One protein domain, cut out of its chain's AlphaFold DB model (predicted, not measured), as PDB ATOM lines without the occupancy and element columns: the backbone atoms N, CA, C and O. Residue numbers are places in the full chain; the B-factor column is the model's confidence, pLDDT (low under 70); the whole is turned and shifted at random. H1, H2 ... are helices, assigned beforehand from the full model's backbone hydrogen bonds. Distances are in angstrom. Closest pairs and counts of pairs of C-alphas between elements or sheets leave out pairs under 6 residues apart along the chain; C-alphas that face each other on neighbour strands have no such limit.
ATOM      1  N   GLU A   5      37.732 -47.946 -12.622       89.12
ATOM      2  CA  GLU A   5      38.836 -48.267 -11.711       89.12
ATOM      3  C   GLU A   5      39.074 -47.139 -10.701       89.12
ATOM      4  O   GLU A   5      39.126 -47.396  -9.504       89.12
ATOM      5  N   TYR A   6      39.120 -45.881 -11.157       85.56
ATOM      6  CA  TYR A   6      39.264 -44.738 -10.252       85.56
ATOM      7  C   TYR A   6      38.040 -44.575  -9.340       85.56
ATOM      8  O   TYR A   6      38.185 -44.257  -8.164       85.56
ATOM      9  N   GLY A   7      36.834 -44.853  -9.853       90.44
ATOM     10  CA  GLY A   7      35.616 -44.873  -9.038       90.44
ATOM     11  C   GLY A   7      35.663 -45.915  -7.914       90.44
ATOM     12  O   GLY A   7      35.320 -45.588  -6.783       90.44
ATOM     13  N   ALA A   8      36.130 -47.134  -8.204       94.00
ATOM     14  CA  ALA A   8      36.286 -48.184  -7.195       94.00
ATOM     15  C   ALA A   8      37.327 -47.811  -6.126       94.00
ATOM     16  O   ALA A   8      37.055 -47.964  -4.940       94.00
ATOM     17  N   PHE A   9      38.469 -47.252  -6.539       92.81
ATOM     18  CA  PHE A   9      39.488 -46.732  -5.624       92.81
ATOM     19  C   PHE A   9      38.923 -45.661  -4.676       92.81
ATOM     20  O   PHE A   9      39.187 -45.685  -3.475       92.81
ATOM     21  N   CYS A  10      38.128 -44.724  -5.203       94.31
ATOM     22  CA  CYS A  10      37.522 -43.668  -4.395       94.31
ATOM     23  C   CYS A  10      36.537 -44.234  -3.363       94.31
ATOM     24  O   CYS A  10      36.589 -43.849  -2.200       94.31
ATOM     25  N   GLU A  11      35.681 -45.177  -3.761       95.38
ATOM     26  CA  GLU A  11      34.752 -45.831  -2.835       95.38
ATOM     27  C   GLU A  11      35.501 -46.581  -1.724       95.38
ATOM     28  O   GLU A  11      35.182 -46.425  -0.549       95.38
ATOM     29  N   GLU A  12      36.538 -47.346  -2.076       97.75
ATOM     30  CA  GLU A  12      37.315 -48.134  -1.115       97.75
ATOM     31  C   GLU A  12      38.036 -47.260  -0.078       97.75
ATOM     32  O   GLU A  12      38.064 -47.600   1.106       97.75
ATOM     33  N   HIS A  13      38.617 -46.136  -0.503       96.38
ATOM     34  CA  HIS A  13      39.490 -45.333   0.358       96.38
ATOM     35  C   HIS A  13      38.846 -44.074   0.940       96.38
ATOM     36  O   HIS A  13      39.334 -43.564   1.948       96.38
ATOM     37  N   ALA A  14      37.778 -43.565   0.330       94.88
ATOM     38  CA  ALA A  14      37.102 -42.344   0.756       94.88
ATOM     39  C   ALA A  14      35.594 -42.523   0.995       94.88
ATOM     40  O   ALA A  14      34.976 -41.617   1.547       94.88
ATOM     41  N   GLY A  15      34.992 -43.662   0.617       95.19
ATOM     42  CA  GLY A  15      33.544 -43.898   0.736       95.19
ATOM     43  C   GLY A  15      32.684 -43.011  -0.172       95.19
ATOM     44  O   GLY A  15      31.461 -43.009  -0.058       95.19
ATOM     45  N   GLU A  16      33.320 -42.220  -1.037       92.06
ATOM     46  CA  GLU A  16      32.689 -41.360  -2.027       92.06
ATOM     47  C   GLU A  16      33.681 -40.999  -3.138       92.06
ATOM     48  O   GLU A  16      34.893 -41.187  -3.012       92.06
ATOM     49  N   TYR A  17      33.178 -40.450  -4.247       88.50
ATOM     50  CA  TYR A  17      34.024 -40.046  -5.367       88.50
ATOM     51  C   TYR A  17      34.888 -38.824  -5.015       88.50
ATOM     52  O   TYR A  17      34.370 -37.734  -4.768       88.50
ATOM     53  N   ILE A  18      36.216 -38.970  -5.094       86.88
ATOM     54  CA  ILE A  18      37.153 -37.866  -4.850       86.88
ATOM     55  C   ILE A  18      37.160 -36.929  -6.064       86.88
ATOM     56  O   ILE A  18      37.855 -37.152  -7.066       86.88
ATOM     57  N   HIS A  19      36.379 -35.856  -5.960       80.94
ATOM     58  CA  HIS A  19      36.375 -34.760  -6.918       80.94
ATOM     59  C   HIS A  19      37.654 -33.924  -6.792       80.94
ATOM     60  O   HIS A  19      37.879 -33.267  -5.780       80.94
ATOM     61  N   HIS A  20      38.465 -33.898  -7.852       74.50
ATOM     62  CA  HIS A  20      39.562 -32.943  -7.997       74.50
ATOM     63  C   HIS A  20      39.373 -32.137  -9.283       74.50
ATOM     64  O   HIS A  20      39.144 -32.692 -10.358       74.50
ATOM     65  N   VAL A  21      39.458 -30.813  -9.159       74.75
ATOM     66  CA  VAL A  21      39.515 -29.879 -10.286       74.75
ATOM     67  C   VAL A  21      40.843 -29.148 -10.142       74.75
ATOM     68  O   VAL A  21      40.940 -28.233  -9.322       74.75
ATOM     69  N   PRO A  22      41.903 -29.597 -10.835       73.44
ATOM     70  CA  PRO A  22      43.185 -28.930 -10.728       73.44
ATOM     71  C   PRO A  22      43.064 -27.522 -11.314       73.44
ATOM     72  O   PRO A  22      42.389 -27.312 -12.325       73.44
ATOM     73  N   TYR A  23      43.739 -26.557 -10.690       76.62
ATOM     74  CA  TYR A  23      44.074 -25.322 -11.389       76.62
ATOM     75  C   TYR A  23      44.969 -25.677 -12.579       76.62
ATOM     76  O   TYR A  23      45.848 -26.530 -12.450       76.62
ATOM     77  N   GLN A  24      44.711 -25.071 -13.734       77.12
ATOM     78  CA  GLN A  24      45.475 -25.305 -14.953       77.12
ATOM     79  C   GLN A  24      45.586 -23.989 -15.715       77.12
ATOM     80  O   GLN A  24      44.566 -23.387 -16.028       77.12
ATOM     81  N   ASP A  25      46.807 -23.574 -16.030       83.62
ATOM     82  CA  ASP A  25      47.092 -22.520 -17.001       83.62
ATOM     83  C   ASP A  25      47.784 -23.106 -18.247       83.62
ATOM     84  O   ASP A  25      48.014 -24.317 -18.347       83.62
ATOM     85  N   GLU A  26      48.098 -22.258 -19.229       83.88
ATOM     86  CA  GLU A  26      48.752 -22.691 -20.471       83.88
ATOM     87  C   GLU A  26      50.099 -23.385 -20.220       83.88
ATOM     88  O   GLU A  26      50.381 -24.405 -20.850       83.88
ATOM     89  N   ALA A  27      50.890 -22.888 -19.263       84.81
ATOM     90  CA  ALA A  27      52.200 -23.437 -18.925       84.81
ATOM     91  C   ALA A  27      52.087 -24.811 -18.229       84.81
ATOM     92  O   ALA A  27      52.946 -25.684 -18.373       84.81
ATOM     93  N   MET A  28      51.008 -25.046 -17.479       82.50
ATOM     94  CA  MET A  28      50.695 -26.354 -16.898       82.50
ATOM     95  C   MET A  28      50.245 -27.361 -17.960       82.50
ATOM     96  O   MET A  28      50.586 -28.546 -17.881       82.50
ATOM     97  N   LEU A  29      49.482 -26.900 -18.954       80.25
ATOM     98  CA  LEU A  29      48.954 -27.741 -20.028       80.25
ATOM     99  C   LEU A  29      50.023 -28.118 -21.058       80.25
ATOM    100  O   LEU A  29      50.036 -29.262 -21.509       80.25
ATOM    101  N   ASN A  30      50.917 -27.195 -21.419       83.75
ATOM    102  CA  ASN A  30      52.015 -27.469 -22.350       83.75
ATOM    103  C   ASN A  30      53.213 -28.159 -21.663       83.75
ATOM    104  O   ASN A  30      53.977 -28.869 -22.319       83.75
ATOM    105  N   GLY A  31      53.315 -28.047 -20.334       84.12
ATOM    106  CA  GLY A  31      54.334 -28.703 -19.530       84.12
ATOM    107  C   GLY A  31      55.542 -27.868 -19.146       84.12
ATOM    108  O   GLY A  31      56.401 -28.400 -18.445       84.12
ATOM    109  N   ASP A  32      55.600 -26.598 -19.537       88.56
ATOM    110  CA  ASP A  32      56.717 -25.694 -19.248       88.56
ATOM    111  C   ASP A  32      56.992 -25.580 -17.740       88.56
ATOM    112  O   ASP A  32      58.138 -25.464 -17.306       88.56
ATOM    113  N   VAL A  33      55.947 -25.683 -16.910       89.69
ATOM    114  CA  VAL A  33      56.081 -25.628 -15.443       89.69
ATOM    115  C   VAL A  33      56.860 -26.804 -14.847       89.69
ATOM    116  O   VAL A  33      57.298 -26.713 -13.696       89.69
ATOM    117  N   LEU A  34      57.026 -27.919 -15.568       89.69
ATOM    118  CA  LEU A  34      57.696 -29.100 -15.017       89.69
ATOM    119  C   LEU A  34      59.175 -28.861 -14.736       89.69
ATOM    120  O   LEU A  34      59.668 -29.343 -13.715       89.69
ATOM    121  N   GLU A  35      59.838 -28.070 -15.582       89.69
ATOM    122  CA  GLU A  35      61.255 -27.719 -15.433       89.69
ATOM    123  C   GLU A  35      61.528 -27.003 -14.102       89.69
ATOM    124  O   GLU A  35      62.603 -27.138 -13.523       89.69
ATOM    125  N   ALA A  36      60.536 -26.278 -13.572       92.25
ATOM    126  CA  ALA A  36      60.614 -25.646 -12.258       92.25
ATOM    127  C   ALA A  36      60.069 -26.540 -11.129       92.25
ATOM    128  O   ALA A  36      60.600 -26.534 -10.017       92.25
ATOM    129  N   THR A  37      59.008 -27.307 -11.393       92.19
ATOM    130  CA  THR A  37      58.283 -28.068 -10.360       92.19
ATOM    131  C   THR A  37      59.066 -29.282  -9.872       92.19
ATOM    132  O   THR A  37      59.138 -29.511  -8.666       92.19
ATOM    133  N   ILE A  38      59.666 -30.056 -10.783       93.94
ATOM    134  CA  ILE A  38      60.363 -31.299 -10.424       93.94
ATOM    135  C   ILE A  38      61.561 -31.016  -9.497       93.94
ATOM    136  O   ILE A  38      61.576 -31.582  -8.400       93.94
ATOM    137  N   PRO A  39      62.492 -30.090  -9.818       94.44
ATOM    138  CA  PRO A  39      63.606 -29.786  -8.917       94.44
ATOM    139  C   PRO A  39      63.150 -29.243  -7.558       94.44
ATOM    140  O   PRO A  39      63.763 -29.533  -6.531       94.44
ATOM    141  N   ALA A  40      62.061 -28.465  -7.528       96.38
ATOM    142  CA  ALA A  40      61.508 -27.947  -6.281       96.38
ATOM    143  C   ALA A  40      60.966 -29.070  -5.382       96.38
ATOM    144  O   ALA A  40      61.168 -29.027  -4.169       96.38
ATOM    145  N   LEU A  41      60.321 -30.087  -5.962       95.19
ATOM    146  CA  LEU A  41      59.870 -31.269  -5.226       95.19
ATOM    147  C   LEU A  41      61.051 -32.099  -4.727       95.19
ATOM    148  O   LEU A  41      61.083 -32.449  -3.550       95.19
ATOM    149  N   GLU A  42      62.051 -32.357  -5.567       95.62
ATOM    150  CA  GLU A  42      63.252 -33.099  -5.165       95.62
ATOM    151  C   GLU A  42      64.006 -32.405  -4.020       95.62
ATOM    152  O   GLU A  42      64.466 -33.066  -3.087       95.62
ATOM    153  N   ALA A  43      64.066 -31.069  -4.020       97.62
ATOM    154  CA  ALA A  43      64.712 -30.289  -2.963       97.62
ATOM    155  C   ALA A  43      64.064 -30.460  -1.575       97.62
ATOM    156  O   ALA A  43      64.712 -30.205  -0.559       97.62
ATOM    157  N   THR A  44      62.810 -30.918  -1.503       97.38
ATOM    158  CA  THR A  44      62.157 -31.259  -0.225       97.38
ATOM    159  C   THR A  44      62.618 -32.602   0.351       97.38
ATOM    160  O   THR A  44      62.318 -32.914   1.503       97.38
ATOM    161  N   GLY A  45      63.330 -33.409  -0.443       96.56
ATOM    162  CA  GLY A  45      63.676 -34.791  -0.125       96.56
ATOM    163  C   GLY A  45      62.598 -35.810  -0.507       96.56
ATOM    164  O   GLY A  45      62.778 -37.000  -0.234       96.56
ATOM    165  N   TYR A  46      61.491 -35.390  -1.134       93.88
ATOM    166  CA  TYR A  46      60.526 -36.328  -1.707       93.88
ATOM    167  C   TYR A  46      61.126 -37.088  -2.889       93.88
ATOM    168  O   TYR A  46      61.847 -36.540  -3.721       93.88
ATOM    169  N   ARG A  47      60.767 -38.369  -2.985       94.81
ATOM    170  CA  ARG A  47      61.012 -39.165  -4.183       94.81
ATOM    171  C   ARG A  47      60.045 -38.719  -5.279       94.81
ATOM    172  O   ARG A  47      58.836 -38.729  -5.060       94.81
ATOM    173  N   VAL A  48      60.581 -38.381  -6.449       93.56
ATOM    174  CA  VAL A  48      59.798 -38.044  -7.642       93.56
ATOM    175  C   VAL A  48      59.966 -39.158  -8.674       93.56
ATOM    176  O   VAL A  48      61.048 -39.349  -9.224       93.56
ATOM    177  N   ASP A  49      58.900 -39.910  -8.945       93.19
ATOM    178  CA  ASP A  49      58.893 -40.928 -10.002       93.19
ATOM    179  C   ASP A  49      58.606 -40.254 -11.356       93.19
ATOM    180  O   ASP A  49      57.467 -40.183 -11.819       93.19
ATOM    181  N   VAL A  50      59.659 -39.699 -11.970       89.69
ATOM    182  CA  VAL A  50      59.597 -38.845 -13.176       89.69
ATOM    183  C   VAL A  50      58.893 -39.485 -14.378       89.69
ATOM    184  O   VAL A  50      58.377 -38.772 -15.237       89.69
ATOM    185  N   GLU A  51      58.800 -40.816 -14.424       88.75
ATOM    186  CA  GLU A  51      58.056 -41.547 -15.460       88.75
ATOM    187  C   GLU A  51      56.568 -41.169 -15.517       88.75
ATOM    188  O   GLU A  51      55.969 -41.220 -16.586       88.75
ATOM    189  N   PHE A  52      55.982 -40.727 -14.397       85.44
ATOM    190  CA  PHE A  52      54.587 -40.275 -14.336       85.44
ATOM    191  C   PHE A  52      54.418 -38.773 -14.595       85.44
ATOM    192  O   PHE A  52      53.293 -38.284 -14.680       85.44
ATOM    193  N   TRP A  53      55.523 -38.036 -14.705       86.25
ATOM    194  CA  TRP A  53      55.526 -36.592 -14.945       86.25
ATOM    195  C   TRP A  53      55.769 -36.260 -16.419       86.25
ATOM    196  O   TRP A  53      55.240 -35.271 -16.926       86.25
ATOM    197  N   HIS A  54      56.533 -37.095 -17.124       80.94
ATOM    198  CA  HIS A  54      56.779 -36.961 -18.557       80.94
ATOM    199  C   HIS A  54      55.799 -37.826 -19.366       80.94
ATOM    200  O   HIS A  54      55.639 -39.007 -19.086       80.94
ATOM    201  N   GLY A  55      55.164 -37.267 -20.401       76.12
ATOM    202  CA  GLY A  55      54.257 -38.025 -21.272       76.12
ATOM    203  C   GLY A  55      53.107 -37.200 -21.842       76.12
ATOM    204  O   GLY A  55      53.097 -35.972 -21.745       76.12
ATOM    205  N   GLU A  56      52.142 -37.888 -22.459       70.06
ATOM    206  CA  GLU A  56      50.937 -37.265 -23.009       70.06
ATOM    207  C   GLU A  56      50.092 -36.648 -21.887       70.06
ATOM    208  O   GLU A  56      49.643 -37.323 -20.959       70.06
ATOM    209  N   ARG A  57      49.881 -35.334 -21.977       71.19
ATOM    210  CA  ARG A  57      49.111 -34.569 -20.998       71.19
ATOM    211  C   ARG A  57      47.654 -34.563 -21.421       71.19
ATOM    212  O   ARG A  57      47.252 -33.776 -22.273       71.19
ATOM    213  N   SER A  58      46.854 -35.422 -20.802       65.94
ATOM    214  CA  SER A  58      45.403 -35.377 -20.962       65.94
ATOM    215  C   SER A  58      44.779 -34.750 -19.716       65.94
ATOM    216  O   SER A  58      44.779 -35.394 -18.662       65.94
ATOM    217  N   PRO A  59      44.211 -33.531 -19.787       67.00
ATOM    218  CA  PRO A  59      43.437 -33.002 -18.674       67.00
ATOM    219  C   PRO A  59      42.320 -33.989 -18.302       67.00
ATOM    220  O   PRO A  59      41.673 -34.600 -19.156       67.00
ATOM    221  N   CYS A  60      42.118 -34.187 -16.998       65.31
ATOM    222  CA  CYS A  60      41.133 -35.139 -16.478       65.31
ATOM    223  C   CYS A  60      39.692 -34.717 -16.826       65.31
ATOM    224  O   CYS A  60      38.794 -35.560 -16.932       65.31
ATOM    225  N   CYS A  61      39.477 -33.422 -17.029       63.53
ATOM    226  CA  CYS A  61      38.176 -32.818 -17.236       63.53
ATOM    227  C   CYS A  61      38.104 -32.158 -18.622       63.53
ATOM    228  O   CYS A  61      39.111 -31.608 -19.075       63.53
ATOM    229  N   PRO A  62      36.931 -32.177 -19.284       67.50
ATOM    230  CA  PRO A  62      36.673 -31.305 -20.425       67.50
ATOM    231  C   PRO A  62      36.965 -29.836 -20.078       67.50
ATOM    232  O   PRO A  62      36.850 -29.471 -18.901       67.50
ATOM    233  N   PRO A  63      37.290 -28.980 -21.064       65.69
ATOM    234  CA  PRO A  63      37.523 -27.556 -20.833       65.69
ATOM    235  C   PRO A  63      36.383 -26.870 -20.071       65.69
ATOM    236  O   PRO A  63      36.631 -26.006 -19.245       65.69
ATOM    237  N   GLU A  64      35.134 -27.304 -20.261       65.38
ATOM    238  CA  GLU A  64      33.974 -26.734 -19.554       65.38
ATOM    239  C   GLU A  64      33.949 -27.034 -18.041       65.38
ATOM    240  O   GLU A  64      33.160 -26.453 -17.301       65.38
ATOM    241  N   CYS A  65      34.768 -27.981 -17.583       61.41
ATOM    242  CA  CYS A  65      34.852 -28.434 -16.196       61.41
ATOM    243  C   CYS A  65      36.118 -27.942 -15.477       61.41
ATOM    244  O   CYS A  65      36.277 -28.224 -14.289       61.41
ATOM    245  N   ASN A  66      37.036 -27.268 -16.176       59.59
ATOM    246  CA  ASN A  66      38.173 -26.609 -15.543       59.59
ATOM    247  C   ASN A  66      37.785 -25.165 -15.156       59.59
ATOM    248  O   ASN A  66      36.839 -24.589 -15.692       59.59
TER     249      ASN A  66
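Overview. This is residues 5 to 66 of the 71 residues of an uncharacterized protein of Actinomadura sp. 14C53 (UniProt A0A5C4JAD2). This is a loose, open model with little regular structure: H1 sits at one end of the long axis, and a long link leads to H2 and H3 at the other. From H3 the unnamed residues 43 to 66 fold back toward H1's end. The 62 printed residues hold three named helices, in the order H1, H2, H3, and no named strand; the class is all helix, with 24 residues in named elements. The radius of gyration of the C-alphas is 14.3 A, and the spans are 35 by 31 by 18 A.

Arrangement. Start at H1, residues 5 to 14, which touches no helix. It is apart from H2, residues 26 to 30, and from H3, residues 34 to 42. H2 and H3 are close but not clearly touching; their closest C-alphas, of Met 28 and Leu 34, are 7.8 A apart. In H1 and H2 every O i to N i+4 pair is within hydrogen-bond range; in H3, 4 of 5 are.

Along the chain. Find C-alpha 5 at (38.836, -48.267, -11.711); H1 runs 13.9 A from there to C-alpha 14. H2 measures 6.1 A. H3 runs 12.0 A to C-alpha 42 at (63.252, -33.099, -5.165).

Size, cuts and confidence. The C-alphas of Gly 45 and Glu 64, the farthest apart, are 36.4 A from each other. The link from H1 to H2 is long, and that from H2 to H3 tight. Residues 40 to 47, of which 40 to 42 belong to H3, stand free. The printed part has no cut; residues 58 to 66 have pLDDT under 70.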